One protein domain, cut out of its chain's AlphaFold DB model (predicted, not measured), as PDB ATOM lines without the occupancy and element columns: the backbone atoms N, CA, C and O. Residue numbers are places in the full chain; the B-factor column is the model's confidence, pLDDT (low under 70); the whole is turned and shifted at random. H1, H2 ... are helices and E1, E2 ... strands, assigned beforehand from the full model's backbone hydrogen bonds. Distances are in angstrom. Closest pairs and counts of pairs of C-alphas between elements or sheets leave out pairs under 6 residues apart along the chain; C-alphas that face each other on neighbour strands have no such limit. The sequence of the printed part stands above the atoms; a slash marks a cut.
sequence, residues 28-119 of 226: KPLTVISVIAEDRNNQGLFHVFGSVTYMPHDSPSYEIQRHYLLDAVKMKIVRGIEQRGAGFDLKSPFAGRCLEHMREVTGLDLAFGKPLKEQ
ATOM      1  N   LYS A  28      -8.859 -90.478  25.423       52.50
ATOM      2  CA  LYS A  28     -10.208 -90.266  24.892       52.50
ATOM      3  C   LYS A  28     -10.244 -88.865  24.286       52.50
ATOM      4  O   LYS A  28     -10.413 -87.916  25.045       52.50
ATOM      5  N   PRO A  29     -10.004 -88.705  22.971       54.06
ATOM      6  CA  PRO A  29     -10.228 -87.422  22.333       54.06
ATOM      7  C   PRO A  29     -11.697 -87.052  22.530       54.06
ATOM      8  O   PRO A  29     -12.581 -87.825  22.171       54.06
ATOM      9  N   LEU A  30     -11.973 -85.910  23.144       62.03
ATOM     10  CA  LEU A  30     -13.343 -85.423  23.267       62.03
ATOM     11  C   LEU A  30     -13.626 -84.568  22.037       62.03
ATOM     12  O   LEU A  30     -13.187 -83.423  21.970       62.03
ATOM     13  N   THR A  31     -14.292 -85.145  21.033       67.19
ATOM     14  CA  THR A  31     -14.795 -84.371  19.890       67.19
ATOM     15  C   THR A  31     -16.023 -83.600  20.328       67.19
ATOM     16  O   THR A  31     -17.000 -84.224  20.718       67.19
ATOM     17  N   VAL A  32     -15.988 -82.279  20.223       72.25
ATOM     18  CA  VAL A  32     -17.104 -81.364  20.460       72.25
ATOM     19  C   VAL A  32     -17.535 -80.784  19.120       72.25
ATOM     20  O   VAL A  32     -16.695 -80.407  18.306       72.25
ATOM     21  N   ILE A  33     -18.842 -80.684  18.890       75.06
ATOM     22  CA  ILE A  33     -19.389 -79.896  17.784       75.06
ATOM     23  C   ILE A  33     -19.741 -78.525  18.361       75.06
ATOM     24  O   ILE A  33     -20.548 -78.423  19.280       75.06
ATOM     25  N   SER A  34     -19.074 -77.482  17.878       76.50
ATOM     26  CA  SER A  34     -19.134 -76.143  18.466       76.50
ATOM     27  C   SER A  34     -20.147 -75.252  17.753       76.50
ATOM     28  O   SER A  34     -20.945 -74.571  18.398       76.50
ATOM     29  N   VAL A  35     -20.114 -75.229  16.419       83.50
ATOM     30  CA  VAL A  35     -20.968 -74.363  15.599       83.50
ATOM     31  C   VAL A  35     -21.361 -75.096  14.329       83.50
ATOM     32  O   VAL A  35     -20.510 -75.674  13.661       83.50
ATOM     33  N   ILE A  36     -22.636 -74.997  13.959       86.44
ATOM     34  CA  ILE A  36     -23.093 -75.339  12.616       86.44
ATOM     35  C   ILE A  36     -23.756 -74.107  12.006       86.44
ATOM     36  O   ILE A  36     -24.597 -73.469  12.646       86.44
ATOM     37  N   ALA A  37     -23.355 -73.764  10.789       87.69
ATOM     38  CA  ALA A  37     -23.925 -72.675  10.006       87.69
ATOM     39  C   ALA A  37     -24.293 -73.192   8.615       87.69
ATOM     40  O   ALA A  37     -23.501 -73.904   8.001       87.69
ATOM     41  N   GLU A  38     -25.474 -72.839   8.117       89.19
ATOM     42  CA  GLU A  38     -25.801 -73.063   6.706       89.19
ATOM     43  C   GLU A  38     -24.944 -72.144   5.829       89.19
ATOM     44  O   GLU A  38     -24.641 -71.013   6.224       89.19
ATOM     45  N   ASP A  39     -24.533 -72.618   4.658       91.69
ATOM     46  CA  ASP A  39     -23.916 -71.760   3.655       91.69
ATOM     47  C   ASP A  39     -24.962 -70.793   3.088       91.69
ATOM     48  O   ASP A  39     -26.082 -71.166   2.741       91.69
ATOM     49  N   ARG A  40     -24.602 -69.515   3.002       91.38
ATOM     50  CA  ARG A  40     -25.507 -68.453   2.558       91.38
ATOM     51  C   ARG A  40     -25.841 -68.552   1.069       91.38
ATOM     52  O   ARG A  40     -26.919 -68.121   0.664       91.38
ATOM     53  N   ASN A  41     -24.904 -69.039   0.268       92.75
ATOM     54  CA  ASN A  41     -24.992 -69.020  -1.187       92.75
ATOM     55  C   ASN A  41     -25.501 -70.358  -1.745       92.75
ATOM     56  O   ASN A  41     -26.034 -70.402  -2.849       92.75
ATOM     57  N   ASN A  42     -25.350 -71.440  -0.980       90.38
ATOM     58  CA  ASN A  42     -25.593 -72.809  -1.409       90.38
ATOM     59  C   ASN A  42     -26.460 -73.531  -0.368       90.38
ATOM     60  O   ASN A  42     -25.954 -74.168   0.556       90.38
ATOM     61  N   GLN A  43     -27.781 -73.441  -0.532       86.50
ATOM     62  CA  GLN A  43     -28.741 -74.102   0.358       86.50
ATOM     63  C   GLN A  43     -28.471 -75.605   0.483       86.50
ATOM     64  O   GLN A  43     -28.124 -76.279  -0.491       86.50
ATOM     65  N   GLY A  44     -28.645 -76.134   1.694       82.81
ATOM     66  CA  GLY A  44     -28.358 -77.539   1.990       82.81
ATOM     67  C   GLY A  44     -26.868 -77.867   2.146       82.81
ATOM     68  O   GLY A  44     -26.538 -79.031   2.399       82.81
ATOM     69  N   LEU A  45     -25.972 -76.875   2.041       89.88
ATOM     70  CA  LEU A  45     -24.596 -76.995   2.516       89.88
ATOM     71  C   LEU A  45     -24.472 -76.447   3.939       89.88
ATOM     72  O   LEU A  45     -24.959 -75.365   4.253       89.88
ATOM     73  N   PHE A  46     -23.776 -77.180   4.804       88.56
ATOM     74  CA  PHE A  46     -23.582 -76.816   6.204       88.56
ATOM     75  C   PHE A  46     -22.102 -76.822   6.564       88.56
ATOM     76  O   PHE A  46     -21.401 -77.823   6.402       88.56
ATOM     77  N   HIS A  47     -21.629 -75.715   7.118       90.88
ATOM     78  CA  HIS A  47     -20.318 -75.611   7.737       90.88
ATOM     79  C   HIS A  47     -20.412 -76.093   9.178       90.88
ATOM     80  O   HIS A  47     -21.068 -75.465  10.009       90.88
ATOM     81  N   VAL A  48     -19.736 -77.198   9.470       87.56
ATOM     82  CA  VAL A  48     -19.671 -77.795  10.800       87.56
ATOM     83  C   VAL A  48     -18.293 -77.521  11.374       87.56
ATOM     84  O   VAL A  48     -17.280 -77.995  10.857       87.56
ATOM     85  N   PHE A  49     -18.263 -76.764  12.458       87.06
ATOM     86  CA  PHE A  49     -17.068 -76.503  13.237       87.06
ATOM     87  C   PHE A  49     -17.126 -77.267  14.541       87.06
ATOM     88  O   PHE A  49     -18.134 -77.263  15.250       87.06
ATOM     89  N   GLY A  50     -16.012 -77.893  14.870       82.00
ATOM     90  CA  GLY A  50     -15.844 -78.600  16.122       82.00
ATOM     91  C   GLY A  50     -14.412 -78.522  16.601       82.00
ATOM     92  O   GLY A  50     -13.540 -77.970  15.929       82.00
ATOM     93  N   SER A  51     -14.165 -79.110  17.756       79.88
ATOM     94  CA  SER A  51     -12.822 -79.294  18.274       79.88
ATOM     95  C   SER A  51     -12.640 -80.708  18.790       79.88
ATOM     96  O   SER A  51     -13.602 -81.409  19.091       79.88
ATOM     97  N   VAL A  52     -11.390 -81.147  18.860       76.94
ATOM     98  CA  VAL A  52     -11.013 -82.362  19.569       76.94
ATOM     99  C   VAL A  52      -9.999 -81.997  20.634       76.94
ATOM    100  O   VAL A  52      -8.920 -81.489  20.317       76.94
ATOM    101  N   THR A  53     -10.338 -82.267  21.893       76.31
ATOM    102  CA  THR A  53      -9.415 -82.093  23.016       76.31
ATOM    103  C   THR A  53      -8.562 -83.344  23.169       76.31
ATOM    104  O   THR A  53      -9.073 -84.437  23.418       76.31
ATOM    105  N   TYR A  54      -7.248 -83.182  23.055       74.56
ATOM    106  CA  TYR A  54      -6.267 -84.221  23.331       74.56
ATOM    107  C   TYR A  54      -5.689 -84.015  24.729       74.56
ATOM    108  O   TYR A  54      -5.263 -82.915  25.076       74.56
ATOM    109  N   MET A  55      -5.645 -85.091  25.516       72.38
ATOM    110  CA  MET A  55      -5.047 -85.121  26.856       72.38
ATOM    111  C   MET A  55      -3.848 -86.082  26.863       72.38
ATOM    112  O   MET A  55      -4.026 -87.291  27.047       72.38
ATOM    113  N   PRO A  56      -2.629 -85.595  26.576       68.06
ATOM    114  CA  PRO A  56      -1.411 -86.390  26.697       68.06
ATOM    115  C   PRO A  56      -1.087 -86.685  28.170       68.06
ATOM    116  O   PRO A  56      -1.550 -85.987  29.062       68.06
ATOM    117  N   HIS A  57      -0.281 -87.718  28.428       62.25
ATOM    118  CA  HIS A  57       0.085 -88.104  29.799       62.25
ATOM    119  C   HIS A  57       1.055 -87.127  30.465       62.25
ATOM    120  O   HIS A  57       0.906 -86.851  31.649       62.25
ATOM    121  N   ASP A  58       1.995 -86.583  29.690       72.88
ATOM    122  CA  ASP A  58       3.142 -85.833  30.217       72.88
ATOM    123  C   ASP A  58       3.198 -84.395  29.677       72.88
ATOM    124  O   ASP A  58       4.235 -83.738  29.727       72.88
ATOM    125  N   SER A  59       2.101 -83.894  29.104       66.38
ATOM    126  CA  SER A  59       2.030 -82.522  28.599       66.38
ATOM    127  C   SER A  59       0.643 -81.922  28.811       66.38
ATOM    128  O   SER A  59      -0.328 -82.675  28.930       66.38
ATOM    129  N   PRO A  60       0.516 -80.581  28.792       76.56
ATOM    130  CA  PRO A  60      -0.782 -79.923  28.834       76.56
ATOM    131  C   PRO A  60      -1.721 -80.460  27.753       76.56
ATOM    132  O   PRO A  60      -1.284 -80.849  26.660       76.56
ATOM    133  N   SER A  61      -3.016 -80.469  28.065       74.94
ATOM    134  CA  SER A  61      -4.040 -80.726  27.064       74.94
ATOM    135  C   SER A  61      -3.984 -79.658  25.974       74.94
ATOM    136  O   SER A  61      -3.607 -78.509  26.208       74.94
ATOM    137  N   TYR A  62      -4.356 -80.047  24.761       79.38
ATOM    138  CA  TYR A  62      -4.492 -79.111  23.656       79.38
ATOM    139  C   TYR A  62      -5.724 -79.444  22.828       79.38
ATOM    140  O   TYR A  62      -6.148 -80.597  22.739       79.38
ATOM    141  N   GLU A  63      -6.281 -78.417  22.201       83.12
ATOM    142  CA  GLU A  63      -7.442 -78.531  21.330       83.12
ATOM    143  C   GLU A  63      -7.033 -78.344  19.872       83.12
ATOM    144  O   GLU A  63      -6.212 -77.483  19.535       83.12
ATOM    145  N   ILE A  64      -7.603 -79.181  19.008       83.50
ATOM    146  CA  ILE A  64      -7.542 -79.017  17.558       83.50
ATOM    147  C   ILE A  64      -8.937 -78.633  17.082       83.50
ATOM    148  O   ILE A  64      -9.855 -79.445  17.166       83.50
ATOM    149  N   GLN A  65      -9.084 -77.413  16.577       87.44
ATOM    150  CA  GLN A  65     -10.271 -76.945  15.870       87.44
ATOM    151  C   GLN A  65     -10.308 -77.525  14.471       87.44
ATOM    152  O   GLN A  65      -9.269 -77.707  13.833       87.44
ATOM    153  N   ARG A  66     -11.516 -77.788  13.989       85.62
ATOM    154  CA  ARG A  66     -11.746 -78.429  12.704       85.62
ATOM    155  C   ARG A  66     -12.945 -77.839  12.008       85.62
ATOM    156  O   ARG A  66     -13.921 -77.442  12.648       85.62
ATOM    157  N   HIS A  67     -12.867 -77.868  10.690       90.00
ATOM    158  CA  HIS A  67     -13.952 -77.510   9.803       90.00
ATOM    159  C   HIS A  67     -14.324 -78.691   8.910       90.00
ATOM    160  O   HIS A  67     -13.459 -79.399   8.391       90.00
ATOM    161  N   TYR A  68     -15.622 -78.886   8.717       87.38
ATOM    162  CA  TYR A  68     -16.183 -79.788   7.724       87.38
ATOM    163  C   TYR A  68     -17.252 -79.051   6.921       87.38
ATOM    164  O   TYR A  68     -18.011 -78.248   7.469       87.38
ATOM    165  N   LEU A  69     -17.339 -79.355   5.630       90.00
ATOM    166  CA  LEU A  69     -18.447 -78.945   4.777       90.00
ATOM    167  C   LEU A  69     -19.337 -80.158   4.510       90.00
ATOM    168  O   LEU A  69     -18.902 -81.128   3.892       90.00
ATOM    169  N   LEU A  70     -20.571 -80.112   4.991       86.94
ATOM    170  CA  LEU A  70     -21.588 -81.122   4.737       86.94
ATOM    171  C   LEU A  70     -22.476 -80.683   3.575       86.94
ATOM    172  O   LEU A  70     -23.084 -79.627   3.643       86.94
ATOM    173  N   ASP A  71     -22.624 -81.542   2.576       86.75
ATOM    174  CA  ASP A  71     -23.682 -81.495   1.571       86.75
ATOM    175  C   ASP A  71     -24.812 -82.435   2.012       86.75
ATOM    176  O   ASP A  71     -24.688 -83.663   1.929       86.75
ATOM    177  N   ALA A  72     -25.902 -81.862   2.531       78.06
ATOM    178  CA  ALA A  72     -27.045 -82.621   3.040       78.06
ATOM    179  C   ALA A  72     -27.918 -83.211   1.921       78.06
ATOM    180  O   ALA A  72     -28.707 -84.121   2.173       78.06
ATOM    181  N   VAL A  73     -27.777 -82.726   0.683       79.75
ATOM    182  CA  VAL A  73     -28.490 -83.273  -0.477       79.75
ATOM    183  C   VAL A  73     -27.789 -84.538  -0.957       79.75
ATOM    184  O   VAL A  73     -28.425 -85.576  -1.134       79.75
ATOM    185  N   LYS A  74     -26.466 -84.474  -1.127       79.88
ATOM    186  CA  LYS A  74     -25.642 -85.606  -1.584       79.88
ATOM    187  C   LYS A  74     -25.196 -86.526  -0.454       79.88
ATOM    188  O   LYS A  74     -24.526 -87.522  -0.717       79.88
ATOM    189  N   MET A  75     -25.529 -86.190   0.792       73.94
ATOM    190  CA  MET A  75     -25.091 -86.906   1.991       73.94
ATOM    191  C   MET A  75     -23.567 -87.078   2.061       73.94
ATOM    192  O   MET A  75     -23.058 -88.109   2.506       73.94
ATOM    193  N   LYS A  76     -22.824 -86.062   1.611       79.75
ATOM    194  CA  LYS A  76     -21.363 -86.094   1.519       79.75
ATOM    195  C   LYS A  76     -20.762 -85.070   2.467       79.75
ATOM    196  O   LYS A  76     -21.206 -83.932   2.502       79.75
ATOM    197  N   ILE A  77     -19.709 -85.452   3.183       80.06
ATOM    198  CA  ILE A  77     -18.891 -84.509   3.950       80.06
ATOM    199  C   ILE A  77     -17.527 -84.359   3.289       80.06
ATOM    200  O   ILE A  77     -16.910 -85.340   2.873       80.06
ATOM    201  N   VAL A  78     -17.061 -83.119   3.210       86.69
ATOM    202  CA  VAL A  78     -15.715 -82.739   2.792       86.69
ATOM    203  C   VAL A  78     -14.975 -82.223   4.025       86.69
ATOM    204  O   VAL A  78     -15.443 -81.308   4.704       86.69
ATOM    205  N   ARG A  79     -13.839 -82.847   4.358       85.50
ATOM    206  CA  ARG A  79     -12.972 -82.400   5.460       85.50
ATOM    207  C   ARG A  79     -12.252 -81.126   5.039       85.50
ATOM    208  O   ARG A  79     -11.695 -81.086   3.947       85.50
ATOM    209  N   GLY A  80     -12.279 -80.121   5.906       87.31
ATOM    210  CA  GLY A  80     -11.553 -78.873   5.727       87.31
ATOM    211  C   GLY A  80     -10.272 -78.794   6.520       87.31
ATOM    212  O   GLY A  80      -9.594 -79.794   6.753       87.31
ATOM    213  N   ILE A  81      -9.937 -77.566   6.896       90.12
ATOM    214  CA  ILE A  81      -8.697 -77.262   7.598       90.12
ATOM    215  C   ILE A  81      -8.840 -77.613   9.079       90.12
ATOM    216  O   ILE A  81      -9.924 -77.558   9.667       90.12
ATOM    217  N   GLU A  82      -7.702 -77.924   9.689       90.44
ATOM    218  CA  GLU A  82      -7.561 -78.073  11.128       90.44
ATOM    219  C   GLU A  82      -6.502 -77.117  11.664       90.44
ATOM    220  O   GLU A  82      -5.512 -76.817  10.995       90.44
ATOM    221  N   GLN A  83      -6.693 -76.649  12.892       88.88
ATOM    222  CA  GLN A  83      -5.734 -75.776  13.551       88.88
ATOM    223  C   GLN A  83      -5.715 -76.032  15.052       88.88
ATOM    224  O   GLN A  83      -6.748 -76.273  15.666       88.88
ATOM    225  N   ARG A  84      -4.542 -75.911  15.678       86.06
ATOM    226  CA  ARG A  84      -4.469 -75.806  17.137       86.06
ATOM    227  C   ARG A  84      -5.108 -74.504  17.623       86.06
ATOM    228  O   ARG A  84      -4.820 -73.428  17.098       86.06
ATOM    229  N   GLY A  85      -5.936 -74.618  18.651       81.00
ATOM    230  CA  GLY A  85      -6.627 -73.492  19.269       81.00
ATOM    231  C   GLY A  85      -7.822 -73.968  20.080       81.00
ATOM    232  O   GLY A  85      -8.339 -75.053  19.834       81.00
ATOM    233  N   ALA A  86      -8.274 -73.148  21.024       72.81
ATOM    234  CA  ALA A  86      -9.447 -73.429  21.847       72.81
ATOM    235  C   ALA A  86     -10.560 -72.419  21.552       72.81
ATOM    236  O   ALA A  86     -10.279 -71.239  21.351       72.81
ATOM    237  N   GLY A  87     -11.805 -72.898  21.523       67.75
ATOM    238  CA  GLY A  87     -12.995 -72.084  21.241       67.75
ATOM    239  C   GLY A  87     -13.107 -71.599  19.788       67.75
ATOM    240  O   GLY A  87     -12.123 -71.244  19.149       67.75
ATOM    241  N   PHE A  88     -14.321 -71.570  19.239       79.56
ATOM    242  CA  PHE A  88     -14.543 -71.200  17.839       79.56
ATOM    243  C   PHE A  88     -15.503 -70.013  17.690       79.56
ATOM    244  O   PHE A  88     -16.574 -69.991  18.297       79.56
ATOM    245  N   ASP A  89     -15.127 -69.067  16.824       82.44
ATOM    246  CA  ASP A  89     -15.959 -67.959  16.349       82.44
ATOM    247  C   ASP A  89     -15.928 -67.933  14.809       82.44
ATOM    248  O   ASP A  89     -14.858 -68.015  14.198       82.44
ATOM    249  N   LEU A  90     -17.095 -67.775  14.174       85.12
ATOM    250  CA  LEU A  90     -17.228 -67.610  12.720       85.12
ATOM    251  C   LEU A  90     -16.544 -66.343  12.194       85.12
ATOM    252  O   LEU A  90     -16.258 -66.257  11.004       85.12
ATOM    253  N   LYS A  91     -16.270 -65.362  13.059       87.62
ATOM    254  CA  LYS A  91     -15.504 -64.155  12.714       87.62
ATOM    255  C   LYS A  91     -13.992 -64.349  12.836       87.62
ATOM    256  O   LYS A  91     -13.234 -63.423  12.555       87.62
ATOM    257  N   SER A  92     -13.536 -65.521  13.281       89.19
ATOM    258  CA  SER A  92     -12.110 -65.784  13.458       89.19
ATOM    259  C   SER A  92     -11.372 -65.872  12.112       89.19
ATOM    260  O   SER A  92     -11.938 -66.332  11.116       89.19
ATOM    261  N   PRO A  93     -10.065 -65.545  12.073       90.69
ATOM    262  CA  PRO A  93      -9.241 -65.766  10.882       90.69
ATOM    263  C   PRO A  93      -9.212 -67.230  10.418       90.69
ATOM    264  O   PRO A  93      -9.005 -67.506   9.239       90.69
ATOM    265  N   PHE A  94      -9.413 -68.181  11.339       91.56
ATOM    266  CA  PHE A  94      -9.519 -69.601  11.007       91.56
ATOM    267  C   PHE A  94     -10.749 -69.889  10.140       91.56
ATOM    268  O   PHE A  94     -10.634 -70.601   9.145       91.56
ATOM    269  N   ALA A  95     -11.893 -69.279  10.459       90.94
ATOM    270  CA  ALA A  95     -13.114 -69.423   9.677       90.94
ATOM    271  C   ALA A  95     -12.933 -68.901   8.238       90.94
ATOM    272  O   ALA A  95     -13.316 -69.583   7.291       90.94
ATOM    273  N   GLY A  96     -12.271 -67.748   8.067       93.06
ATOM    274  CA  GLY A  96     -11.936 -67.198   6.746       93.06
ATOM    275  C   GLY A  96     -11.099 -68.160   5.895       93.06
ATOM    276  O   GLY A  96     -11.496 -68.499   4.783       93.06
ATOM    277  N   ARG A  97     -10.013 -68.706   6.464       94.31
ATOM    278  CA  ARG A  97      -9.184 -69.713   5.774       94.31
ATOM    279  C   ARG A  97      -9.971 -70.963   5.390       94.31
ATOM    280  O   ARG A  97      -9.744 -71.525   4.325       94.31
ATOM    281  N   CYS A  98     -10.895 -71.408   6.243       94.31
ATOM    282  CA  CYS A  98     -11.736 -72.565   5.937       94.31
ATOM    283  C   CYS A  98     -12.639 -72.315   4.723       94.31
ATOM    284  O   CYS A  98     -12.805 -73.223   3.910       94.31
ATOM    285  N   LEU A  99     -13.197 -71.105   4.575       94.69
ATOM    286  CA  LEU A  99     -13.960 -70.741   3.376       94.69
ATOM    287  C   LEU A  99     -13.077 -70.745   2.138       94.69
ATOM    288  O   LEU A  99     -13.437 -71.388   1.161       94.69
ATOM    289  N   GLU A 100     -11.935 -70.059   2.180       94.75
ATOM    290  CA  GLU A 100     -11.003 -69.977   1.049       94.75
ATOM    291  C   GLU A 100     -10.596 -71.370   0.565       94.75
ATOM    292  O   GLU A 100     -10.804 -71.713  -0.596       94.75
ATOM    293  N   HIS A 101     -10.149 -72.224   1.484       95.19
ATOM    294  CA  HIS A 101      -9.773 -73.592   1.151       95.19
ATOM    295  C   HIS A 101     -10.941 -74.414   0.600       95.19
ATOM    296  O   HIS A 101     -10.778 -75.163  -0.359       95.19
ATOM    297  N   MET A 102     -12.143 -74.283   1.165       94.62
ATOM    298  CA  MET A 102     -13.296 -75.004   0.629       94.62
ATOM    299  C   MET A 102     -13.726 -74.500  -0.741       94.62
ATOM    300  O   MET A 102     -14.159 -75.309  -1.561       94.62
ATOM    301  N   ARG A 103     -13.597 -73.200  -1.016       94.44
ATOM    302  CA  ARG A 103     -13.841 -72.642  -2.349       94.44
ATOM    303  C   ARG A 103     -12.881 -73.264  -3.361       94.44
ATOM    304  O   ARG A 103     -13.329 -73.704  -4.411       94.44
ATOM    305  N   GLU A 104     -11.602 -73.408  -3.015       94.56
ATOM    306  CA  GLU A 104     -10.609 -74.087  -3.863       94.56
ATOM    307  C   GLU A 104     -10.932 -75.574  -4.075       94.56
ATOM    308  O   GLU A 104     -10.862 -76.072  -5.196       94.56
ATOM    309  N   VAL A 105     -11.318 -76.287  -3.012       93.38
ATOM    310  CA  VAL A 105     -11.604 -77.732  -3.070       93.38
ATOM    311  C   VAL A 105     -12.897 -78.042  -3.825       93.38
ATOM    312  O   VAL A 105     -12.986 -79.060  -4.512       93.38
ATOM    313  N   THR A 106     -13.927 -77.210  -3.668       92.31
ATOM    314  CA  THR A 106     -15.273 -77.484  -4.201       92.31
ATOM    315  C   THR A 106     -15.597 -76.715  -5.476       92.31
ATOM    316  O   THR A 106     -16.514 -77.111  -6.193       92.31
ATOM    317  N   GLY A 107     -14.877 -75.627  -5.759       93.31
ATOM    318  CA  GLY A 107     -15.186 -74.690  -6.839       93.31
ATOM    319  C   GLY A 107     -16.437 -73.835  -6.594       93.31
ATOM    320  O   GLY A 107     -16.890 -73.158  -7.513       93.31
ATOM    321  N   LEU A 108     -17.022 -73.880  -5.394       92.06
ATOM    322  CA  LEU A 108     -18.243 -73.149  -5.044       92.06
ATOM    323  C   LEU A 108     -17.912 -71.805  -4.397       92.06
ATOM    324  O   LEU A 108     -16.936 -71.705  -3.661       92.06
ATOM    325  N   ASP A 109     -18.759 -70.792  -4.598       93.56
ATOM    326  CA  ASP A 109     -18.681 -69.549  -3.826       93.56
ATOM    327  C   ASP A 109     -19.363 -69.730  -2.467       93.56
ATOM    328  O   ASP A 109     -20.589 -69.690  -2.364       93.56
ATOM    329  N   LEU A 110     -18.558 -69.956  -1.431       93.50
ATOM    330  CA  LEU A 110     -19.029 -70.268  -0.080       93.50
ATOM    331  C   LEU A 110     -18.994 -69.049   0.835       93.50
ATOM    332  O   LEU A 110     -18.026 -68.287   0.814       93.50
ATOM    333  N   ALA A 111     -19.993 -68.899   1.691       93.25
ATOM    334  CA  ALA A 111     -20.061 -67.850   2.697       93.25
ATOM    335  C   ALA A 111     -20.889 -68.311   3.896       93.25
ATOM    336  O   ALA A 111     -21.980 -68.852   3.741       93.25
ATOM    337  N   PHE A 112     -20.424 -68.027   5.114       90.50
ATOM    338  CA  PHE A 112     -21.179 -68.399   6.309       90.50
ATOM    339  C   PHE A 112     -22.515 -67.655   6.392       90.50
ATOM    340  O   PHE A 112     -22.565 -66.419   6.385       90.50
ATOM    341  N   GLY A 113     -23.596 -68.415   6.533       86.19
ATOM    342  CA  GLY A 113     -24.869 -67.927   7.038       86.19
ATOM    343  C   GLY A 113     -24.851 -67.750   8.559       86.19
ATOM    344  O   GLY A 113     -23.806 -67.739   9.217       86.19
ATOM    345  N   LYS A 114     -26.041 -67.594   9.143       81.62
ATOM    346  CA  LYS A 114     -26.185 -67.496  10.601       81.62
ATOM    347  C   LYS A 114     -25.978 -68.874  11.253       81.62
ATOM    348  O   LYS A 114     -26.411 -69.877  10.684       81.62
ATOM    349  N   PRO A 115     -25.382 -68.943  12.459       81.94
ATOM    350  CA  PRO A 115     -25.388 -70.164  13.258       81.94
ATOM    351  C   PRO A 115     -26.812 -70.678  13.472       81.94
ATOM    352  O   PRO A 115     -27.697 -69.917  13.860       81.94
ATOM    353  N   LEU A 116     -27.020 -71.981  13.311       77.94
ATOM    354  CA  LEU A 116     -28.348 -72.600  13.366       77.94
ATOM    355  C   LEU A 116     -28.791 -72.973  14.791       77.94
ATOM    356  O   LEU A 116     -29.496 -73.956  14.993       77.94
ATOM    357  N   LYS A 117     -28.397 -72.185  15.802       68.50
ATOM    358  CA  LYS A 117     -28.709 -72.480  17.215       68.50
ATOM    359  C   LYS A 117     -30.214 -72.509  17.508       68.50
ATOM    360  O   LYS A 117     -30.644 -73.281  18.353       68.50
ATOM    361  N   GLU A 118     -31.003 -71.703  16.802       60.47
ATOM    362  CA  GLU A 118     -32.460 -71.600  16.987       60.47
ATOM    363  C   GLU A 118     -33.245 -72.735  16.309       60.47
ATOM    364  O   GLU A 118     -34.409 -72.959  16.627       60.47
ATOM    365  N   GLN A 119     -32.618 -73.472  15.386       68.94
ATOM    366  CA  GLN A 119     -33.235 -74.608  14.690       68.94
ATOM    367  C   GLN A 119     -32.938 -75.947  15.378       68.94
ATOM    368  O   GLN A 119     -33.299 -77.006  14.861       68.94
TER     369      GLN A 119
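What this domain is: This is residues 28 to 119 of the 226 residues of an uncharacterized protein of Deltaproteobacteria bacterium (UniProt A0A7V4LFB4). A strongly twisted, curled sheet of four long antiparallel strands has one helix, H1, packed on one face, nearest to E4 and E3, while the other face has no named helix. The short last strand E5 joins the sheet beside E1, and the turn between E2 and E3 reaches one end of the long axis. The 92 printed residues hold one named helix and five named strands, in the order E1 E2 E3 E4 H1 E5; across the sheet the order is E4 E3 E2 E1 E5, antiparallel throughout. The class is mixed, helices and strands. The whole is compact, with a radius of gyration of the C-alphas of 13.8 A, and elongated, spanning 45 by 29 by 25 A.

How they stand to each other: E1, residues 30 to 39, and E2, residues 45 to 54, form a hairpin at 162 degrees between directions; N 34 and O 49 are 2.8 A apart, within hydrogen-bond range. E2 and E3, residues 62 to 71, form the next hairpin, at 159 degrees, with N 50 and O 66 at 3.1 A. E3 and E4, residues 76 to 84, form a third, at 158 degrees, with N 67 and O 81 at 3.1 A. E1 to E4 are a meander, each strand the antiparallel neighbour of the one before. H1, residues 93 to 106, is on the sheet, giving two layers, a helix on one face of a sheet. Its closest C-alphas to E4 are those of Cys 98 and Ile 81, 5.8 A; to E3, those of Cys 98 and His 67, 6.7 A. H1 and E2 are near each other. Every O i to N i+4 pair in H1 is within hydrogen-bond range. E5, residues 112 to 115, is an edge strand antiparallel to E1 at 118 degrees, with N 113 and O 38 at 2.8 A. E4, the other edge strand, is apart from E1 and from E5.

Where its parts are: E1 begins at C-alpha 30 (-13.343, -85.423, 23.267) and is 26.1 A long. E2 measures 28.7 A, E3 29.4 A and E4 25.2 A. H1 runs 20.0 A from C-alpha 93 (-9.241, -65.766, 10.882). E5, 8.3 A long, ends at C-alpha 115 (-25.388, -70.164, 13.258).

The domain as a whole: The two C-alphas farthest apart are those of Asn 41 and Asp 58, 45.4 A. The printed part has no cut and no long link. Mean pLDDT of the printed part is 83.2; residues 28 to 31, 56 to 57, 59, 87 and 117 to 119 are under 70.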